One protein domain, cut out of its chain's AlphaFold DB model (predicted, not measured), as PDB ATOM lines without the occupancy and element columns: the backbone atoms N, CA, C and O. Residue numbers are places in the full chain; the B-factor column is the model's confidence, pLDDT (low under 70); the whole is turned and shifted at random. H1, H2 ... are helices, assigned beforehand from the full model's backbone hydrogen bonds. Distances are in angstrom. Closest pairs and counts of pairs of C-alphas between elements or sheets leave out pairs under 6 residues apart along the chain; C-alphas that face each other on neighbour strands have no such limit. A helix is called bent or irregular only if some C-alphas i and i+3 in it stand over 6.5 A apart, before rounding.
ATOM      1  N   SER A1519     313.387 188.577 314.599       78.13
ATOM      2  CA  SER A1519     312.791 187.963 313.408       78.13
ATOM      3  C   SER A1519     313.590 188.162 312.116       78.13
ATOM      4  O   SER A1519     313.288 187.484 311.134       78.13
ATOM      5  N   ILE A1520     314.561 189.084 312.083       87.95
ATOM      6  CA  ILE A1520     315.304 189.431 310.863       87.95
ATOM      7  C   ILE A1520     316.502 188.513 310.622       87.95
ATOM      8  O   ILE A1520     316.842 188.245 309.471       87.95
ATOM      9  N   TRP A1521     317.120 187.991 311.683       87.49
ATOM     10  CA  TRP A1521     318.378 187.249 311.581       87.49
ATOM     11  C   TRP A1521     318.302 185.995 310.710       87.49
ATOM     12  O   TRP A1521     319.182 185.833 309.871       87.49
ATOM     13  N   PRO A1522     317.227 185.180 310.737       78.11
ATOM     14  CA  PRO A1522     317.110 184.055 309.810       78.11
ATOM     15  C   PRO A1522     317.125 184.465 308.329       78.11
ATOM     16  O   PRO A1522     317.565 183.690 307.481       78.11
ATOM     17  N   ILE A1523     316.626 185.665 308.008       85.27
ATOM     18  CA  ILE A1523     316.617 186.210 306.641       85.27
ATOM     19  C   ILE A1523     318.031 186.653 306.269       85.27
ATOM     20  O   ILE A1523     318.542 186.258 305.224       85.27
ATOM     21  N   VAL A1524     318.668 187.430 307.152       91.59
ATOM     22  CA  VAL A1524     320.038 187.930 306.976       91.59
ATOM     23  C   VAL A1524     321.023 186.772 306.824       91.59
ATOM     24  O   VAL A1524     321.827 186.775 305.900       91.59
ATOM     25  N   ASP A1525     320.918 185.751 307.672       87.21
ATOM     26  CA  ASP A1525     321.824 184.608 307.668       87.21
ATOM     27  C   ASP A1525     321.739 183.800 306.376       87.21
ATOM     28  O   ASP A1525     322.758 183.376 305.834       87.21
ATOM     29  N   VAL A1526     320.523 183.534 305.883       85.96
ATOM     30  CA  VAL A1526     320.337 182.816 304.614       85.96
ATOM     31  C   VAL A1526     320.903 183.639 303.462       85.96
ATOM     32  O   VAL A1526     321.703 183.114 302.692       85.96
ATOM     33  N   GLU A1527     320.559 184.923 303.388       91.63
ATOM     34  CA  GLU A1527     320.973 185.778 302.276       91.63
ATOM     35  C   GLU A1527     322.493 186.004 302.249       91.63
ATOM     36  O   GLU A1527     323.108 185.907 301.189       91.63
ATOM     37  N   LEU A1528     323.133 186.245 303.401       93.86
ATOM     38  CA  LEU A1528     324.587 186.413 303.468       93.86
ATOM     39  C   LEU A1528     325.334 185.114 303.144       93.86
ATOM     40  O   LEU A1528     326.352 185.160 302.452       93.86
ATOM     41  N   ARG A1529     324.841 183.949 303.594       89.91
ATOM     42  CA  ARG A1529     325.453 182.658 303.235       89.91
ATOM     43  C   ARG A1529     325.370 182.413 301.735       89.91
ATOM     44  O   ARG A1529     326.393 182.116 301.123       89.91
ATOM     45  N   ASP A1530     324.190 182.579 301.143       89.59
ATOM     46  CA  ASP A1530     323.999 182.375 299.707       89.59
ATOM     47  C   ASP A1530     324.851 183.365 298.894       89.59
ATOM     48  O   ASP A1530     325.503 182.965 297.926       89.59
ATOM     49  N   LEU A1531     324.939 184.629 299.329       91.99
ATOM     50  CA  LEU A1531     325.812 185.638 298.728       91.99
ATOM     51  C   LEU A1531     327.282 185.196 298.746       91.99
ATOM     52  O   LEU A1531     327.917 185.141 297.691       91.99
ATOM     53  N   PHE A1532     327.844 184.877 299.912       90.93
ATOM     54  CA  PHE A1532     329.276 184.592 300.034       90.93
ATOM     55  C   PHE A1532     329.670 183.221 299.466       90.93
ATOM     56  O   PHE A1532     330.761 183.086 298.910       90.93
ATOM     57  N   ILE A1533     328.775 182.228 299.492       87.02
ATOM     58  CA  ILE A1533     328.972 180.956 298.777       87.02
ATOM     59  C   ILE A1533     328.940 181.192 297.262       87.02
ATOM     60  O   ILE A1533     329.778 180.646 296.540       87.02
ATOM     61  N   SER A1534     328.035 182.041 296.758       86.55
ATOM     62  CA  SER A1534     327.995 182.372 295.326       86.55
ATOM     63  C   SER A1534     329.282 183.049 294.848       86.55
ATOM     64  O   SER A1534     329.680 182.860 293.705       86.55
ATOM     65  N   MET A1535     329.994 183.773 295.720       84.65
ATOM     66  CA  MET A1535     331.292 184.368 295.381       84.65
ATOM     67  C   MET A1535     332.390 183.319 295.141       84.65
ATOM     68  O   MET A1535     333.373 183.617 294.461       84.65
ATOM     69  N   GLN A1536     332.223 182.091 295.640       78.38
ATOM     70  CA  GLN A1536     333.119 180.966 295.357       78.38
ATOM     71  C   GLN A1536     332.764 180.256 294.036       78.38
ATOM     72  O   GLN A1536     333.618 179.613 293.423       78.38
ATOM     73  N   GLN A1537     331.509 180.364 293.584       72.70
ATOM     74  CA  GLN A1537     330.982 179.656 292.417       72.70
ATOM     75  C   GLN A1537     330.796 180.604 291.225       72.70
ATOM     76  O   GLN A1537     329.980 181.520 291.225       72.70
ATOM     77  N   THR A1538     331.517 180.353 290.135       63.22
ATOM     78  CA  THR A1538     331.357 181.103 288.880       63.22
ATOM     79  C   THR A1538     330.085 180.652 288.154       63.22
ATOM     80  O   THR A1538     330.146 179.758 287.313       63.22
ATOM     81  N   GLY A1539     328.911 181.214 288.469       55.86
ATOM     82  CA  GLY A1539     327.690 180.712 287.819       55.86
ATOM     83  C   GLY A1539     326.413 181.543 287.846       55.86
ATOM     84  O   GLY A1539     325.660 181.461 286.876       55.86
ATOM     85  N   GLU A1540     326.136 182.348 288.874       59.57
ATOM     86  CA  GLU A1540     324.802 182.955 289.001       59.57
ATOM     87  C   GLU A1540     324.786 184.482 288.827       59.57
ATOM     88  O   GLU A1540     325.448 185.195 289.578       59.57
ATOM     89  N   PRO A1541     323.969 185.032 287.903       68.70
ATOM     90  CA  PRO A1541     323.787 186.477 287.737       68.70
ATOM     91  C   PRO A1541     322.895 187.104 288.830       68.70
ATOM     92  O   PRO A1541     322.359 188.196 288.637       68.70
ATOM     93  N   THR A1542     322.671 186.403 289.946       82.00
ATOM     94  CA  THR A1542     321.797 186.840 291.043       82.00
ATOM     95  C   THR A1542     322.425 187.997 291.824       82.00
ATOM     96  O   THR A1542     321.734 188.974 292.114       82.00
ATOM     97  N   TYR A1543     323.733 187.929 292.093       89.00
ATOM     98  CA  TYR A1543     324.465 188.899 292.909       89.00
ATOM     99  C   TYR A1543     325.396 189.760 292.048       89.00
ATOM    100  O   TYR A1543     326.291 189.263 291.369       89.00
ATOM    101  N   THR A1544     325.184 191.074 292.074       88.91
ATOM    102  CA  THR A1544     326.031 192.069 291.399       88.91
ATOM    103  C   THR A1544     327.233 192.455 292.268       88.91
ATOM    104  O   THR A1544     327.185 192.297 293.489       88.91
ATOM    105  N   SER A1545     328.275 193.059 291.681       87.42
ATOM    106  CA  SER A1545     329.426 193.587 292.440       87.42
ATOM    107  C   SER A1545     329.014 194.587 293.527       87.42
ATOM    108  O   SER A1545     329.575 194.587 294.620       87.42
ATOM    109  N   PHE A1546     327.978 195.392 293.264       89.94
ATOM    110  CA  PHE A1546     327.401 196.303 294.253       89.94
ATOM    111  C   PHE A1546     326.767 195.550 295.432       89.94
ATOM    112  O   PHE A1546     327.007 195.900 296.585       89.94
ATOM    113  N   SER A1547     326.012 194.477 295.164       92.26
ATOM    114  CA  SER A1547     325.452 193.634 296.230       92.26
ATOM    115  C   SER A1547     326.533 192.901 297.030       92.26
ATOM    116  O   SER A1547     326.423 192.815 298.246       92.26
ATOM    117  N   GLN A1548     327.616 192.452 296.388       91.74
ATOM    118  CA  GLN A1548     328.750 191.818 297.070       91.74
ATOM    119  C   GLN A1548     329.434 192.788 298.039       91.74
ATOM    120  O   GLN A1548     329.666 192.437 299.193       91.74
ATOM    121  N   LEU A1549     329.688 194.025 297.601       91.85
ATOM    122  CA  LEU A1549     330.277 195.060 298.449       91.85
ATOM    123  C   LEU A1549     329.362 195.430 299.623       91.85
ATOM    124  O   LEU A1549     329.809 195.446 300.766       91.85
ATOM    125  N   GLN A1550     328.081 195.704 299.362       93.99
ATOM    126  CA  GLN A1550     327.148 196.097 300.423       93.99
ATOM    127  C   GLN A1550     326.827 194.949 301.389       93.99
ATOM    128  O   GLN A1550     326.618 195.192 302.575       93.99
ATOM    129  N   GLY A1551     326.850 193.701 300.916       95.20
ATOM    130  CA  GLY A1551     326.721 192.519 301.767       95.20
ATOM    131  C   GLY A1551     327.949 192.311 302.652       95.20
ATOM    132  O   GLY A1551     327.800 192.030 303.838       95.20
ATOM    133  N   ALA A1552     329.156 192.542 302.126       94.75
ATOM    134  CA  ALA A1552     330.380 192.545 302.929       94.75
ATOM    135  C   ALA A1552     330.362 193.653 303.996       94.75
ATOM    136  O   ALA A1552     330.656 193.375 305.154       94.75
ATOM    137  N   LYS A1553     329.926 194.873 303.647       95.64
ATOM    138  CA  LYS A1553     329.738 195.971 304.614       95.64
ATOM    139  C   LYS A1553     328.675 195.663 305.674       95.64
ATOM    140  O   LYS A1553     328.792 196.116 306.809       95.64
ATOM    141  N   LEU A1554     327.622 194.923 305.318       96.82
ATOM    142  CA  LEU A1554     326.633 194.454 306.287       96.82
ATOM    143  C   LEU A1554     327.255 193.440 307.254       96.82
ATOM    144  O   LEU A1554     327.073 193.594 308.457       96.82
ATOM    145  N   LEU A1555     328.011 192.455 306.760       96.09
ATOM    146  CA  LEU A1555     328.718 191.497 307.618       96.09
ATOM    147  C   LEU A1555     329.707 192.205 308.557       96.09
ATOM    148  O   LEU A1555     329.677 191.956 309.757       96.09
ATOM    149  N   ASP A1556     330.521 193.119 308.029       94.92
ATOM    150  CA  ASP A1556     331.468 193.946 308.791       94.92
ATOM    151  C   ASP A1556     330.770 194.680 309.955       94.92
ATOM    152  O   ASP A1556     331.164 194.580 311.116       94.92
ATOM    153  N   LEU A1557     329.626 195.317 309.674       95.82
ATOM    154  CA  LEU A1557     328.803 195.973 310.691       95.82
ATOM    155  C   LEU A1557     328.253 194.995 311.749       95.82
ATOM    156  O   LEU A1557     328.204 195.337 312.932       95.82
ATOM    157  N   LEU A1558     327.818 193.796 311.352       95.31
ATOM    158  CA  LEU A1558     327.294 192.788 312.284       95.31
ATOM    159  C   LEU A1558     328.389 192.233 313.199       95.31
ATOM    160  O   LEU A1558     328.146 192.056 314.392       95.31
ATOM    161  N   LEU A1559     329.593 192.018 312.667       94.79
ATOM    162  CA  LEU A1559     330.759 191.577 313.433       94.79
ATOM    163  C   LEU A1559     331.238 192.647 314.418       94.79
ATOM    164  O   LEU A1559     331.652 192.319 315.529       94.79
ATOM    165  N   LEU A1560     331.121 193.923 314.047       93.39
ATOM    166  CA  LEU A1560     331.431 195.045 314.926       93.39
ATOM    167  C   LEU A1560     330.447 195.149 316.106       93.39
ATOM    168  O   LEU A1560     330.869 195.277 317.260       93.39
ATOM    169  N   LEU A1561     329.139 195.114 315.813       92.77
ATOM    170  CA  LEU A1561     328.064 195.335 316.794       92.77
ATOM    171  C   LEU A1561     327.709 194.092 317.621       92.77
ATOM    172  O   LEU A1561     327.112 194.233 318.688       92.77
ATOM    173  N   LYS A1562     328.047 192.896 317.129       92.02
ATOM    174  CA  LYS A1562     327.796 191.584 317.748       92.02
ATOM    175  C   LYS A1562     326.376 191.398 318.308       92.02
ATOM    176  O   LYS A1562     326.231 191.149 319.508       92.02
ATOM    177  N   PRO A1563     325.311 191.485 317.484       91.38
ATOM    178  CA  PRO A1563     323.956 191.202 317.950       91.38
ATOM    179  C   PRO A1563     323.854 189.806 318.576       91.38
ATOM    180  O   PRO A1563     324.343 188.844 317.988       91.38
ATOM    181  N   GLU A1564     323.217 189.674 319.741       85.61
ATOM    182  CA  GLU A1564     323.286 188.445 320.552       85.61
ATOM    183  C   GLU A1564     322.837 187.180 319.803       85.61
ATOM    184  O   GLU A1564     323.486 186.141 319.890       85.61
ATOM    185  N   GLU A1565     321.762 187.259 319.016       83.70
ATOM    186  CA  GLU A1565     321.267 186.106 318.249       83.70
ATOM    187  C   GLU A1565     322.129 185.780 317.021       83.70
ATOM    188  O   GLU A1565     322.226 184.618 316.614       83.70
ATOM    189  N   PHE A1566     322.804 186.787 316.461       90.57
ATOM    190  CA  PHE A1566     323.753 186.591 315.368       90.57
ATOM    191  C   PHE A1566     325.028 185.884 315.856       90.57
ATOM    192  O   PHE A1566     325.590 185.074 315.124       90.57
ATOM    193  N   GLN A1567     325.449 186.083 317.115       92.83
ATOM    194  CA  GLN A1567     326.650 185.435 317.676       92.83
ATOM    195  C   GLN A1567     326.581 183.895 317.664       92.83
ATOM    196  O   GLN A1567     327.611 183.235 317.552       92.83
ATOM    197  N   LEU A1568     325.377 183.309 317.725       91.61
ATOM    198  CA  LEU A1568     325.167 181.856 317.602       91.61
ATOM    199  C   LEU A1568     325.447 181.316 316.184       91.61
ATOM    200  O   LEU A1568     325.587 180.104 315.992       91.61
ATOM    201  N   HIS A1569     325.513 182.214 315.202       91.35
ATOM    202  CA  HIS A1569     325.696 181.949 313.777       91.35
ATOM    203  C   HIS A1569     327.020 182.521 313.237       91.35
ATOM    204  O   HIS A1569     327.423 182.169 312.132       91.35
ATOM    205  N   GLU A1570     327.709 183.367 314.015       94.12
ATOM    206  CA  GLU A1570     328.935 184.090 313.639       94.12
ATOM    207  C   GLU A1570     330.035 183.152 313.117       94.12
ATOM    208  O   GLU A1570     330.631 183.437 312.079       94.12
ATOM    209  N   TRP A1571     330.211 181.990 313.757       94.62
ATOM    210  CA  TRP A1571     331.186 180.950 313.390       94.62
ATOM    211  C   TRP A1571     331.031 180.374 311.967       94.62
ATOM    212  O   TRP A1571     331.945 179.742 311.432       94.62
ATOM    213  N   LEU A1572     329.867 180.566 311.333       93.58
ATOM    214  CA  LEU A1572     329.649 180.196 309.931       93.58
ATOM    215  C   LEU A1572     330.291 181.205 308.975       93.58
ATOM    216  O   LEU A1572     330.658 180.852 307.855       93.58
ATOM    217  N   PHE A1573     330.387 182.467 309.389       94.75
ATOM    218  CA  PHE A1573     330.883 183.561 308.562       94.75
ATOM    219  C   PHE A1573     332.364 183.826 308.797       94.75
ATOM    220  O   PHE A1573     333.071 184.009 307.811       94.75
ATOM    221  N   VAL A1574     332.814 183.803 310.057       94.96
ATOM    222  CA  VAL A1574     334.201 184.052 310.490       94.96
ATOM    223  C   VAL A1574     334.651 183.017 311.520       94.96
ATOM    224  O   VAL A1574     333.821 182.418 312.199       94.96
ATOM    225  N   THR A1575     335.962 182.819 311.677       94.45
ATOM    226  CA  THR A1575     336.498 182.036 312.799       94.45
ATOM    227  C   THR A1575     336.375 182.871 314.078       94.45
ATOM    228  O   THR A1575     337.167 183.775 314.312       94.45
ATOM    229  N   ASP A1576     335.363 182.591 314.899       93.63
ATOM    230  CA  ASP A1576     334.952 183.418 316.048       93.63
ATOM    231  C   ASP A1576     335.580 182.990 317.396       93.63
ATOM    232  O   ASP A1576     335.200 183.485 318.467       93.63
ATOM    233  N   THR A1577     336.553 182.076 317.328       92.32
ATOM    234  CA  THR A1577     337.334 181.515 318.439       92.32
ATOM    235  C   THR A1577     338.802 181.961 318.365       92.32
ATOM    236  O   THR A1577     339.226 182.613 317.410       92.32
ATOM    237  N   VAL A1578     339.616 181.571 319.356       91.03
ATOM    238  CA  VAL A1578     341.069 181.852 319.385       91.03
ATOM    239  C   VAL A1578     341.847 181.285 318.193       91.03
ATOM    240  O   VAL A1578     342.971 181.721 317.942       91.03
ATOM    241  N   ASP A1579     341.256 180.366 317.426       91.11
ATOM    242  CA  ASP A1579     341.859 179.797 316.216       91.11
ATOM    243  C   ASP A1579     342.107 180.838 315.122       91.11
ATOM    244  O   ASP A1579     342.960 180.618 314.265       91.11
ATOM    245  N   ALA A1580     341.410 181.980 315.166       90.90
ATOM    246  CA  ALA A1580     341.672 183.089 314.257       90.90
ATOM    247  C   ALA A1580     343.123 183.588 314.368       90.90
ATOM    248  O   ALA A1580     343.746 183.891 313.354       90.90
ATOM    249  N   VAL A1581     343.669 183.630 315.590       90.67
ATOM    250  CA  VAL A1581     345.022 184.140 315.883       90.67
ATOM    251  C   VAL A1581     346.019 183.004 316.121       90.67
ATOM    252  O   VAL A1581     347.175 183.094 315.706       90.67
ATOM    253  N   TYR A1582     345.576 181.911 316.748       88.99
ATOM    254  CA  TYR A1582     346.404 180.756 317.102       88.99
ATOM    255  C   TYR A1582     345.916 179.469 316.411       88.99
ATOM    256  O   TYR A1582     345.512 178.518 317.092       88.99
ATOM    257  N   PRO A1583     345.943 179.395 315.065       85.96
ATOM    258  CA  PRO A1583     345.459 178.226 314.343       85.96
ATOM    259  C   PRO A1583     346.362 176.997 314.581       85.96
ATOM    260  O   PRO A1583     347.590 177.119 314.638       85.96
ATOM    261  N   PRO A1584     345.796 175.778 314.681       81.40
ATOM    262  CA  PRO A1584     346.570 174.539 314.756       81.40
ATOM    263  C   PRO A1584     347.303 174.222 313.437       81.40
ATOM    264  O   PRO A1584     346.959 174.731 312.374       81.40
ATOM    265  N   GLN A1585     348.295 173.318 313.482       76.45
ATOM    266  CA  GLN A1585     349.129 172.973 312.311       76.45
ATOM    267  C   GLN A1585     348.325 172.455 311.099       76.45
ATOM    268  O   GLN A1585     348.686 172.758 309.966       76.45
ATOM    269  N   ASP A1586     347.221 171.740 311.340       74.27
ATOM    270  CA  ASP A1586     346.310 171.210 310.310       74.27
ATOM    271  C   ASP A1586     344.959 171.961 310.292       74.27
ATOM    272  O   ASP A1586     343.898 171.349 310.141       74.27
ATOM    273  N   PHE A1587     344.966 173.280 310.522       78.06
ATOM    274  CA  PHE A1587     343.738 174.079 310.578       78.06
ATOM    275  C   PHE A1587     343.021 174.132 309.222       78.06
ATOM    276  O   PHE A1587     343.568 174.596 308.222       78.06
ATOM    277  N   GLN A1588     341.765 173.688 309.207       81.49
ATOM    278  CA  GLN A1588     340.835 173.903 308.104       81.49
ATOM    279  C   GLN A1588     339.655 174.699 308.641       81.49
ATOM    280  O   GLN A1588     338.879 174.187 309.447       81.49
ATOM    281  N   SER A1589     339.539 175.951 308.207       84.05
ATOM    282  CA  SER A1589     338.457 176.817 308.662       84.05
ATOM    283  C   SER A1589     337.112 176.391 308.072       84.05
ATOM    284  O   SER A1589     336.986 176.135 306.868       84.05
ATOM    285  N   THR A1590     336.087 176.344 308.920       85.87
ATOM    286  CA  THR A1590     334.686 176.190 308.503       85.87
ATOM    287  C   THR A1590     334.066 177.507 308.050       85.87
ATOM    288  O   THR A1590     333.036 177.478 307.379       85.87
ATOM    289  N   ALA A1591     334.665 178.640 308.419       91.49
ATOM    290  CA  ALA A1591     334.128 179.959 308.148       91.49
ATOM    291  C   ALA A1591     334.155 180.276 306.651       91.49
ATOM    292  O   ALA A1591     335.164 180.070 305.968       91.49
ATOM    293  N   ILE A1592     333.049 180.813 306.134       91.07
ATOM    294  CA  ILE A1592     332.926 181.135 304.710       91.07
ATOM    295  C   ILE A1592     333.962 182.191 304.296       91.07
ATOM    296  O   ILE A1592     334.526 182.055 303.212       91.07
ATOM    297  N   SER A1593     334.259 183.195 305.140       90.27
ATOM    298  CA  SER A1593     335.264 184.231 304.839       90.27
ATOM    299  C   SER A1593     336.626 183.635 304.495       90.27
ATOM    300  O   SER A1593     337.226 183.990 303.481       90.27
ATOM    301  N   ASP A1594     337.072 182.670 305.296       88.24
ATOM    302  CA  ASP A1594     338.401 182.069 305.195       88.24
ATOM    303  C   ASP A1594     338.506 181.140 303.968       88.24
ATOM    304  O   ASP A1594     339.588 180.928 303.418       88.24
ATOM    305  N   GLN A1595     337.369 180.611 303.502       85.75
ATOM    306  CA  GLN A1595     337.266 179.754 302.317       85.75
ATOM    307  C   GLN A1595     337.162 180.529 300.997       85.75
ATOM    308  O   GLN A1595     337.295 179.925 299.928       85.75
ATOM    309  N   ILE A1596     336.945 181.849 301.025       83.29
ATOM    310  CA  ILE A1596     336.936 182.690 299.818       83.29
ATOM    311  C   ILE A1596     338.387 182.852 299.321       83.29
ATOM    312  O   ILE A1596     339.056 183.872 299.482       83.29
ATOM    313  N   VAL A1597     338.900 181.799 298.680       65.45
ATOM    314  CA  VAL A1597     340.240 181.753 298.086       65.45
ATOM    315  C   VAL A1597     340.180 182.366 296.696       65.45
ATOM    316  O   VAL A1597     340.085 181.676 295.682       65.45
ATOM    317  N   SER A1598     340.248 183.689 296.625       59.06
ATOM    318  CA  SER A1598     340.313 184.371 295.337       59.06
ATOM    319  C   SER A1598     341.753 184.751 294.981       59.06
ATOM    320  O   SER A1598     342.424 185.514 295.688       59.06
ATOM    321  N   LYS A1599     342.239 184.183 293.869       56.57
ATOM    322  CA  LYS A1599     343.502 184.557 293.219       56.57
ATOM    323  C   LYS A1599     343.224 185.686 292.232       56.57
ATOM    324  O   LYS A1599     342.528 185.480 291.244       56.57
ATOM    325  N   GLY A1600     343.821 186.847 292.461       59.36
ATOM    326  CA  GLY A1600     343.886 187.934 291.484       59.36
ATOM    327  C   GLY A1600     345.224 188.661 291.601       59.36
ATOM    328  O   GLY A1600     346.019 188.352 292.487       59.36
ATOM    329  N   SER A1601     345.514 189.555 290.656       61.84
ATOM    330  CA  SER A1601     346.865 190.099 290.454       61.84
ATOM    331  C   SER A1601     347.224 191.288 291.349       61.84
ATOM    332  O   SER A1601     348.402 191.470 291.638       61.84
ATOM    333  N   HIS A1602     346.240 192.085 291.780       69.41
ATOM    334  CA  HIS A1602     346.452 193.290 292.591       69.41
ATOM    335  C   HIS A1602     345.409 193.388 293.706       69.41
ATOM    336  O   HIS A1602     344.217 193.424 293.407       69.41
ATOM    337  N   ASP A1603     345.855 193.413 294.962       78.11
ATOM    338  CA  ASP A1603     345.019 193.631 296.149       78.11
ATOM    339  C   ASP A1603     345.241 195.062 296.647       78.11
ATOM    340  O   ASP A1603     346.361 195.573 296.582       78.11
ATOM    341  N   ILE A1604     344.178 195.714 297.109       75.91
ATOM    342  CA  ILE A1604     344.263 197.034 297.738       75.91
ATOM    343  C   ILE A1604     344.614 196.838 299.216       75.91
ATOM    344  O   ILE A1604     343.953 196.062 299.902       75.91
ATOM    345  N   GLU A1605     345.633 197.534 299.718       76.26
ATOM    346  CA  GLU A1605     345.943 197.518 301.153       76.26
ATOM    347  C   GLU A1605     344.828 198.217 301.939       76.26
ATOM    348  O   GLU A1605     344.488 199.373 301.671       76.26
ATOM    349  N   LEU A1606     344.239 197.493 302.892       79.54
ATOM    350  CA  LEU A1606     343.247 198.038 303.814       79.54
ATOM    351  C   LEU A1606     343.939 198.847 304.922       79.54
ATOM    352  O   LEU A1606     345.097 198.571 305.244       79.54
ATOM    353  N   PRO A1607     343.253 199.833 305.527       75.78
ATOM    354  CA  PRO A1607     343.843 200.630 306.593       75.78
ATOM    355  C   PRO A1607     344.226 199.762 307.793       75.78
ATOM    356  O   PRO A1607     343.453 198.905 308.223       75.78
ATOM    357  N   THR A1608     345.397 200.035 308.365       68.25
ATOM    358  CA  THR A1608     345.800 199.512 309.673       68.25
ATOM    359  C   THR A1608     344.996 200.195 310.777       68.25
ATOM    360  O   THR A1608     344.975 201.426 310.842       68.25
ATOM    361  N   VAL A1609     344.368 199.410 311.652       64.64
ATOM    362  CA  VAL A1609     343.624 199.916 312.813       64.64
ATOM    363  C   VAL A1609     344.596 200.209 313.959       64.64
ATOM    364  O   VAL A1609     345.500 199.427 314.238       64.64
ATOM    365  N   SER A1610     344.432 201.364 314.604       62.34
ATOM    366  CA  SER A1610     345.191 201.739 315.801       62.34
ATOM    367  C   SER A1610     344.527 201.163 317.053       62.34
ATOM    368  O   SER A1610     343.324 201.337 317.237       62.34
ATOM    369  N   GLU A1611     345.303 200.558 317.959       58.71
ATOM    370  CA  GLU A1611     344.793 199.959 319.209       58.71
ATOM    371  C   GLU A1611     344.058 200.952 320.134       58.71
ATOM    372  O   GLU A1611     343.302 200.547 321.019       58.71
ATOM    373  N   ALA A1612     344.299 202.256 319.967       58.05
ATOM    374  CA  ALA A1612     343.737 203.305 320.816       58.05
ATOM    375  C   ALA A1612     342.434 203.922 320.274       58.05
ATOM    376  O   ALA A1612     341.850 204.775 320.945       58.05
ATOM    377  N   GLU A1613     341.991 203.546 319.073       69.29
ATOM    378  CA  GLU A1613     340.801 204.128 318.450       69.29
ATOM    379  C   GLU A1613     339.520 203.349 318.774       69.29
ATOM    380  O   GLU A1613     339.530 202.140 319.000       69.29
ATOM    381  N   ALA A1614     338.387 204.060 318.781       78.13
ATOM    382  CA  ALA A1614     337.074 203.426 318.824       78.13
ATOM    383  C   ALA A1614     336.883 202.534 317.587       78.13
ATOM    384  O   ALA A1614     337.293 202.893 316.480       78.13
ATOM    385  N   ARG A1615     336.234 201.381 317.773       85.85
ATOM    386  CA  ARG A1615     336.095 200.373 316.715       85.85
ATOM    387  C   ARG A1615     335.175 200.879 315.615       85.85
ATOM    388  O   ARG A1615     334.061 201.330 315.891       85.85
ATOM    389  N   LYS A1616     335.620 200.769 314.368       84.82
ATOM    390  CA  LYS A1616     334.882 201.185 313.171       84.82
ATOM    391  C   LYS A1616     334.807 200.008 312.202       84.82
ATOM    392  O   LYS A1616     335.710 199.178 312.227       84.82
ATOM    393  N   PRO A1617     333.785 199.939 311.332       82.51
ATOM    394  CA  PRO A1617     333.755 198.928 310.283       82.51
ATOM    395  C   PRO A1617     335.008 199.065 309.416       82.51
ATOM    396  O   PRO A1617     335.384 200.180 309.048       82.51
ATOM    397  N   TRP A1618     335.666 197.966 309.074       85.70
ATOM    398  CA  TRP A1618     336.927 198.021 308.337       85.70
ATOM    399  C   TRP A1618     336.758 198.557 306.907       85.70
ATOM    400  O   TRP A1618     337.627 199.235 306.353       85.70
ATOM    401  N   LEU A1619     335.580 198.328 306.325       87.52
ATOM    402  CA  LEU A1619     335.163 198.857 305.028       87.52
ATOM    403  C   LEU A1619     334.612 200.297 305.112       87.52
ATOM    404  O   LEU A1619     334.113 200.819 304.111       87.52
ATOM    405  N   CYS A1620     334.710 200.964 306.269       77.33
ATOM    406  CA  CYS A1620     334.293 202.354 306.489       77.33
ATOM    407  C   CYS A1620     335.296 203.367 305.897       77.33
ATOM    408  O   CYS A1620     335.882 204.181 306.614       77.33
ATOM    409  N   THR A1621     335.545 203.317 304.583       76.75
ATOM    410  CA  THR A1621     336.529 204.191 303.919       76.75
ATOM    411  C   THR A1621     336.049 204.734 302.579       76.75
ATOM    412  O   THR A1621     335.308 204.075 301.848       76.75
ATOM    413  N   ASP A1622     336.551 205.912 302.198       75.00
ATOM    414  CA  ASP A1622     336.306 206.512 300.877       75.00
ATOM    415  C   ASP A1622     336.845 205.650 299.722       75.00
ATOM    416  O   ASP A1622     336.339 205.703 298.598       75.00
ATOM    417  N   MET A1623     337.821 204.780 299.998       78.28
ATOM    418  CA  MET A1623     338.341 203.813 299.028       78.28
ATOM    419  C   MET A1623     337.253 202.839 298.563       78.28
ATOM    420  O   MET A1623     337.180 202.525 297.375       78.28
ATOM    421  N   THR A1624     336.340 202.426 299.452       80.51
ATOM    422  CA  THR A1624     335.222 201.532 299.081       80.51
ATOM    423  C   THR A1624     334.247 202.140 298.076       80.51
ATOM    424  O   THR A1624     333.538 201.406 297.395       80.51
ATOM    425  N   ARG A1625     334.228 203.471 297.960       81.78
ATOM    426  CA  ARG A1625     333.337 204.238 297.079       81.78
ATOM    427  C   ARG A1625     333.966 204.603 295.741       81.78
ATOM    428  O   ARG A1625     333.256 204.846 294.774       81.78
ATOM    429  N   THR A1626     335.294 204.664 295.699       77.45
ATOM    430  CA  THR A1626     336.080 205.137 294.548       77.45
ATOM    431  C   THR A1626     336.708 204.004 293.737       77.45
ATOM    432  O   THR A1626     337.125 204.219 292.600       77.45
ATOM    433  N   THR A1627     336.773 202.796 294.298       77.79
ATOM    434  CA  THR A1627     337.376 201.630 293.643       77.79
ATOM    435  C   THR A1627     336.494 201.104 292.503       77.79
ATOM    436  O   THR A1627     335.354 200.709 292.733       77.79
ATOM    437  N   GLU A1628     337.040 201.034 291.282       73.85
ATOM    438  CA  GLU A1628     336.320 200.539 290.092       73.85
ATOM    439  C   GLU A1628     335.978 199.040 290.161       73.85
ATOM    440  O   GLU A1628     334.907 198.630 289.713       73.85
ATOM    441  N   ASP A1629     336.877 198.222 290.726       79.76
ATOM    442  CA  ASP A1629     336.674 196.782 290.919       79.76
ATOM    443  C   ASP A1629     336.611 196.421 292.417       79.76
ATOM    444  O   ASP A1629     337.657 196.196 293.039       79.76
ATOM    445  N   PRO A1630     335.405 196.310 293.011       77.91
ATOM    446  CA  PRO A1630     335.221 195.971 294.424       77.91
ATOM    447  C   PRO A1630     335.910 194.668 294.843       77.91
ATOM    448  O   PRO A1630     336.281 194.509 296.006       77.91
ATOM    449  N   GLN A1631     336.138 193.736 293.910       80.13
ATOM    450  CA  GLN A1631     336.813 192.469 294.199       80.13
ATOM    451  C   GLN A1631     338.270 192.666 294.634       80.13
ATOM    452  O   GLN A1631     338.814 191.841 295.364       80.13
ATOM    453  N   THR A1632     338.932 193.749 294.227       82.86
ATOM    454  CA  THR A1632     340.300 194.070 294.680       82.86
ATOM    455  C   THR A1632     340.379 194.454 296.158       82.86
ATOM    456  O   THR A1632     341.427 194.267 296.773       82.86
ATOM    457  N   LEU A1633     339.263 194.914 296.730       85.33
ATOM    458  CA  LEU A1633     339.143 195.360 298.117       85.33
ATOM    459  C   LEU A1633     338.549 194.261 299.016       85.33
ATOM    460  O   LEU A1633     339.022 194.034 300.126       85.33
ATOM    461  N   LEU A1634     337.572 193.502 298.508       88.12
ATOM    462  CA  LEU A1634     336.943 192.401 299.249       88.12
ATOM    463  C   LEU A1634     337.884 191.209 299.490       88.12
ATOM    464  O   LEU A1634     337.756 190.513 300.491       88.12
ATOM    465  N   ARG A1635     338.846 190.964 298.592       86.06
ATOM    466  CA  ARG A1635     339.820 189.866 298.728       86.06
ATOM    467  C   ARG A1635     340.698 189.967 299.979       86.06
ATOM    468  O   ARG A1635     340.711 189.000 300.741       86.06
ATOM    469  N   PRO A1636     341.442 191.065 300.206       86.43
ATOM    470  CA  PRO A1636     342.212 191.228 301.436       86.43
ATOM    471  C   PRO A1636     341.306 191.292 302.671       86.43
ATOM    472  O   PRO A1636     341.648 190.679 303.677       86.43
ATOM    473  N   PHE A1637     340.125 191.914 302.557       90.52
ATOM    474  CA  PHE A1637     339.127 191.963 303.630       90.52
ATOM    475  C   PHE A1637     338.768 190.558 304.129       90.52
ATOM    476  O   PHE A1637     339.021 190.247 305.287       90.52
ATOM    477  N   PHE A1638     338.280 189.663 303.262       91.05
ATOM    478  CA  PHE A1638     337.891 188.310 303.684       91.05
ATOM    479  C   PHE A1638     339.063 187.467 304.196       91.05
ATOM    480  O   PHE A1638     338.872 186.684 305.121       91.05
ATOM    481  N   ARG A1639     340.277 187.647 303.651       86.95
ATOM    482  CA  ARG A1639     341.474 186.916 304.112       86.95
ATOM    483  C   ARG A1639     341.876 187.245 305.550       86.95
ATOM    484  O   ARG A1639     342.539 186.425 306.175       86.95
ATOM    485  N   GLN A1640     341.548 188.438 306.038       88.75
ATOM    486  CA  GLN A1640     341.955 188.923 307.361       88.75
ATOM    487  C   GLN A1640     340.767 189.178 308.303       88.75
ATOM    488  O   GLN A1640     340.979 189.477 309.475       88.75
ATOM    489  N   LEU A1641     339.527 189.017 307.826       92.67
ATOM    490  CA  LEU A1641     338.308 189.343 308.569       92.67
ATOM    491  C   LEU A1641     338.204 188.613 309.913       92.67
ATOM    492  O   LEU A1641     337.850 189.232 310.908       92.67
ATOM    493  N   SER A1642     338.531 187.318 309.953       93.80
ATOM    494  CA  SER A1642     338.484 186.523 311.188       93.80
ATOM    495  C   SER A1642     339.451 187.054 312.253       93.80
ATOM    496  O   SER A1642     339.077 187.187 313.416       93.80
ATOM    497  N   ILE A1643     340.673 187.419 311.847       91.25
ATOM    498  CA  ILE A1643     341.677 188.017 312.740       91.25
ATOM    499  C   ILE A1643     341.188 189.384 313.223       91.25
ATOM    500  O   ILE A1643     341.151 189.620 314.425       91.25
ATOM    501  N   HIS A1644     340.723 190.236 312.307       90.49
ATOM    502  CA  HIS A1644     340.218 191.569 312.635       90.49
ATOM    503  C   HIS A1644     339.035 191.516 313.612       90.49
ATOM    504  O   HIS A1644     339.014 192.233 314.606       90.49
ATOM    505  N   ALA A1645     338.056 190.636 313.381       91.54
ATOM    506  CA  ALA A1645     336.899 190.481 314.263       91.54
ATOM    507  C   ALA A1645     337.299 189.993 315.671       91.54
ATOM    508  O   ALA A1645     336.693 190.396 316.677       91.54
ATOM    509  N   PHE A1646     338.320 189.135 315.760       92.22
ATOM    510  CA  PHE A1646     338.890 188.707 317.033       92.22
ATOM    511  C   PHE A1646     339.617 189.862 317.734       92.22
ATOM    512  O   PHE A1646     339.319 190.139 318.894       92.22
ATOM    513  N   GLU A1647     340.508 190.573 317.039       90.60
ATOM    514  CA  GLU A1647     341.267 191.714 317.571       90.60
ATOM    515  C   GLU A1647     340.350 192.853 318.031       90.60
ATOM    516  O   GLU A1647     340.535 193.391 319.123       90.60
ATOM    517  N   ASP A1648     339.291 193.150 317.276       89.25
ATOM    518  CA  ASP A1648     338.243 194.095 317.667       89.25
ATOM    519  C   ASP A1648     337.608 193.697 319.000       89.25
ATOM    520  O   ASP A1648     337.489 194.512 319.915       89.25
ATOM    521  N   THR A1649     337.218 192.430 319.140       90.49
ATOM    522  CA  THR A1649     336.650 191.909 320.393       90.49
ATOM    523  C   THR A1649     337.654 192.003 321.533       90.49
ATOM    524  O   THR A1649     337.310 192.392 322.649       90.49
ATOM    525  N   TYR A1650     338.906 191.662 321.241       91.35
ATOM    526  CA  TYR A1650     339.999 191.677 322.192       91.35
ATOM    527  C   TYR A1650     340.344 193.111 322.630       91.35
ATOM    528  O   TYR A1650     340.702 193.333 323.777       91.35
ATOM    529  N   SER A1651     340.180 194.130 321.791       88.67
ATOM    530  CA  SER A1651     340.487 195.519 322.167       88.67
ATOM    531  C   SER A1651     339.629 196.062 323.328       88.67
ATOM    532  O   SER A1651     340.061 196.975 324.030       88.67
ATOM    533  N   LEU A1652     338.418 195.515 323.528       87.88
ATOM    534  CA  LEU A1652     337.361 196.034 324.415       87.88
ATOM    535  C   LEU A1652     336.966 197.508 324.174       87.88
ATOM    536  O   LEU A1652     336.267 198.102 324.997       87.88
ATOM    537  N   GLN A1653     337.370 198.112 323.053       86.44
ATOM    538  CA  GLN A1653     337.026 199.499 322.745       86.44
ATOM    539  C   GLN A1653     335.530 199.638 322.395       86.44
ATOM    540  O   GLN A1653     334.917 198.704 321.859       86.44
ATOM    541  N   PRO A1654     334.888 200.787 322.669       84.92
ATOM    542  CA  PRO A1654     333.516 201.024 322.232       84.92
ATOM    543  C   PRO A1654     333.443 201.130 320.701       84.92
ATOM    544  O   PRO A1654     334.398 201.551 320.047       84.92
ATOM    545  N   ALA A1655     332.304 200.743 320.120       87.56
ATOM    546  CA  ALA A1655     332.057 200.912 318.689       87.56
ATOM    547  C   ALA A1655     331.664 202.364 318.373       87.56
ATOM    548  O   ALA A1655     330.801 202.942 319.036       87.56
ATOM    549  N   ASP A1656     332.258 202.939 317.331       88.57
ATOM    550  CA  ASP A1656     331.939 204.274 316.831       88.57
ATOM    551  C   ASP A1656     330.675 204.220 315.956       88.57
ATOM    552  O   ASP A1656     330.708 204.080 314.727       88.57
ATOM    553  N   LEU A1657     329.519 204.301 316.619       89.62
ATOM    554  CA  LEU A1657     328.212 204.293 315.959       89.62
ATOM    555  C   LEU A1657     328.023 205.492 315.021       89.62
ATOM    556  O   LEU A1657     327.267 205.397 314.051       89.62
ATOM    557  N   GLU A1658     328.690 206.616 315.290       86.86
ATOM    558  CA  GLU A1658     328.600 207.810 314.457       86.86
ATOM    559  C   GLU A1658     329.343 207.603 313.135       86.86
ATOM    560  O   GLU A1658     328.783 207.881 312.073       86.86
ATOM    561  N   ALA A1659     330.544 207.017 313.170       88.29
ATOM    562  CA  ALA A1659     331.257 206.596 311.964       88.29
ATOM    563  C   ALA A1659     330.438 205.593 311.137       88.29
ATOM    564  O   ALA A1659     330.327 205.750 309.922       88.29
ATOM    565  N   CYS A1660     329.778 204.623 311.782       92.20
ATOM    566  CA  CYS A1660     328.902 203.672 311.088       92.20
ATOM    567  C   CYS A1660     327.736 204.369 310.364       92.20
ATOM    568  O   CYS A1660     327.409 204.033 309.222       92.20
ATOM    569  N   ARG A1661     327.107 205.354 311.022       91.62
ATOM    570  CA  ARG A1661     326.017 206.157 310.444       91.62
ATOM    571  C   ARG A1661     326.509 207.018 309.284       91.62
ATOM    572  O   ARG A1661     325.835 207.067 308.257       91.62
ATOM    573  N   LYS A1662     327.679 207.648 309.420       89.66
ATOM    574  CA  LYS A1662     328.318 208.448 308.363       89.66
ATOM    575  C   LYS A1662     328.666 207.606 307.142       89.66
ATOM    576  O   LYS A1662     328.383 208.033 306.027       89.66
ATOM    577  N   ASP A1663     329.204 206.403 307.337       91.74
ATOM    578  CA  ASP A1663     329.516 205.491 306.233       91.74
ATOM    579  C   ASP A1663     328.267 205.105 305.442       91.74
ATOM    580  O   ASP A1663     328.242 205.190 304.213       91.74
ATOM    581  N   LEU A1664     327.203 204.724 306.155       94.46
ATOM    582  CA  LEU A1664     325.942 204.376 305.518       94.46
ATOM    583  C   LEU A1664     325.321 205.584 304.808       94.46
ATOM    584  O   LEU A1664     324.814 205.447 303.699       94.46
ATOM    585  N   LEU A1665     325.384 206.773 305.413       93.06
ATOM    586  CA  LEU A1665     324.885 207.996 304.795       93.06
ATOM    587  C   LEU A1665     325.659 208.335 303.516       93.06
ATOM    588  O   LEU A1665     325.046 208.631 302.496       93.06
ATOM    589  N   ALA A1666     326.987 208.243 303.534       91.53
ATOM    590  CA  ALA A1666     327.800 208.457 302.343       91.53
ATOM    591  C   ALA A1666     327.497 207.420 301.246       91.53
ATOM    592  O   ALA A1666     327.432 207.785 300.076       91.53
ATOM    593  N   ASP A1667     327.217 206.163 301.608       92.64
ATOM    594  CA  ASP A1667     326.792 205.135 300.649       92.64
ATOM    595  C   ASP A1667     325.404 205.413 300.035       92.64
ATOM    596  O   ASP A1667     325.147 205.036 298.892       92.64
ATOM    597  N   LEU A1668     324.504 206.093 300.754       93.79
ATOM    598  CA  LEU A1668     323.196 206.499 300.221       93.79
ATOM    599  C   LEU A1668     323.307 207.630 299.178       93.79
ATOM    600  O   LEU A1668     322.498 207.665 298.248       93.79
ATOM    601  N   PHE A1669     324.292 208.527 299.327       90.54
ATOM    602  CA  PHE A1669     324.504 209.744 298.516       90.54
ATOM    603  C   PHE A1669     325.695 209.639 297.537       90.54
ATOM    604  O   PHE A1669     326.336 210.634 297.210       90.54
ATOM    605  N   LEU A1670     326.009 208.426 297.086       73.41
ATOM    606  CA  LEU A1670     327.103 208.126 296.151       73.41
ATOM    607  C   LEU A1670     326.876 208.610 294.696       73.41
ATOM    608  O   LEU A1670     327.831 208.595 293.921       73.41
ATOM    609  N   ASP A1671     325.638 208.956 294.316       58.55
ATOM    610  CA  ASP A1671     325.178 209.118 292.916       58.55
ATOM    611  C   ASP A1671     325.553 210.443 292.224       58.55
ATOM    612  O   ASP A1671     325.545 211.509 292.882       58.55
TER     613      ASP A1671
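Overview. This is residues 1519 to 1671 of the 1671 residues of the protein "Protein dopey" of Cladophialophora carrionii (UniProt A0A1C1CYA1). One long helix, H2, runs through the middle, with H1 slanting across one side of it, H7 alongside it on roughly the opposite side, and H6, bent into two arms, along a third side. The short H4 fills the corner between H1 and H6a, and the long stretch of residues 1596 to 1622 winds round the side of H6 away from H2 and folds back toward H7. The printed part has 153 residues with seven named helices, H1 to H7 in order, and no named strand; the class is all helix, though under half of the residues, 76 of 153, are in named elements. It is compact and rounded, with a radius of gyration of the C-alphas of 15.1 A and spans of 42 by 39 by 37 A.

Arrangement. H1, residues 1521 to 1534, touches H2, residues 1545 to 1561, at a steep tilt of 47 degrees, opposite ways, with its residues 1528 to 1532 alone; the closest C-alphas, of Leu 1528 and Gly 1551, are 6.7 A apart. H3, residues 1564 to 1567, is close to but not clearly touching H1, with the C-alphas of Trp 1521 and Phe 1566 closest at 6.6 A. H4, residues 1592 to 1595, touches H1, closest at the C-alphas of Phe 1532 and Ile 1592, 6.9 A. H5, residues 1623 to 1626, touches no helix. H6, residues 1631 to 1651, was assigned as one helix by its hydrogen bonds but is bent: C-alphas 1639 and 1642 are 7.7 A apart, and its arms H6a, residues 1631 to 1639, and H6b, residues 1642 to 1651, stand at a steep tilt of 62 degrees. H4 touches H6a, with the C-alphas of Ser 1593 and Phe 1638 closest at 5.0 A. H2 and H6a only just touch, with 3 pairs of C-alphas within 8 A, closest at Leu 1549 and Leu 1634, 7.2 A. H2 and H6b also only just touch, with 3 such pairs, closest at the C-alphas of Leu 1559 and Ala 1645, 6.3 A. H7, residues 1657 to 1668, is close to but not clearly touching H2, at a shallow tilt of 11 degrees, opposite ways; the closest C-alphas, of Leu 1557 and Cys 1660, are 7.7 A apart. Every O i to N i+4 pair is within hydrogen-bond range in H1, H2, H6b and H7, and 4 of 5 are in H6a; H3, H4 and H5 are too short for such a pair.

Along the chain. H1 begins at C-alpha 1521, (318.378, 187.249, 311.581), and is 19.5 A long. H2 is 24.5 A long, from C-alpha 1545 at (329.426, 193.587, 292.440). H6a measures 12.3 A and H6b 14.3 A. H7, 16.7 A, ends at C-alpha 1668, (323.196, 206.499, 300.221).

Size, cuts and confidence. The C-alphas farthest apart, of Gln 1585 and Asp 1671, are 47.5 A apart. The printed part has no cut. The links H3 to H4 and H4 to H5 are long. The mean pLDDT of the printed part is 84.7; residues 1538 to 1541, 1597 to 1602, 1608 to 1613 and 1671 are under 70.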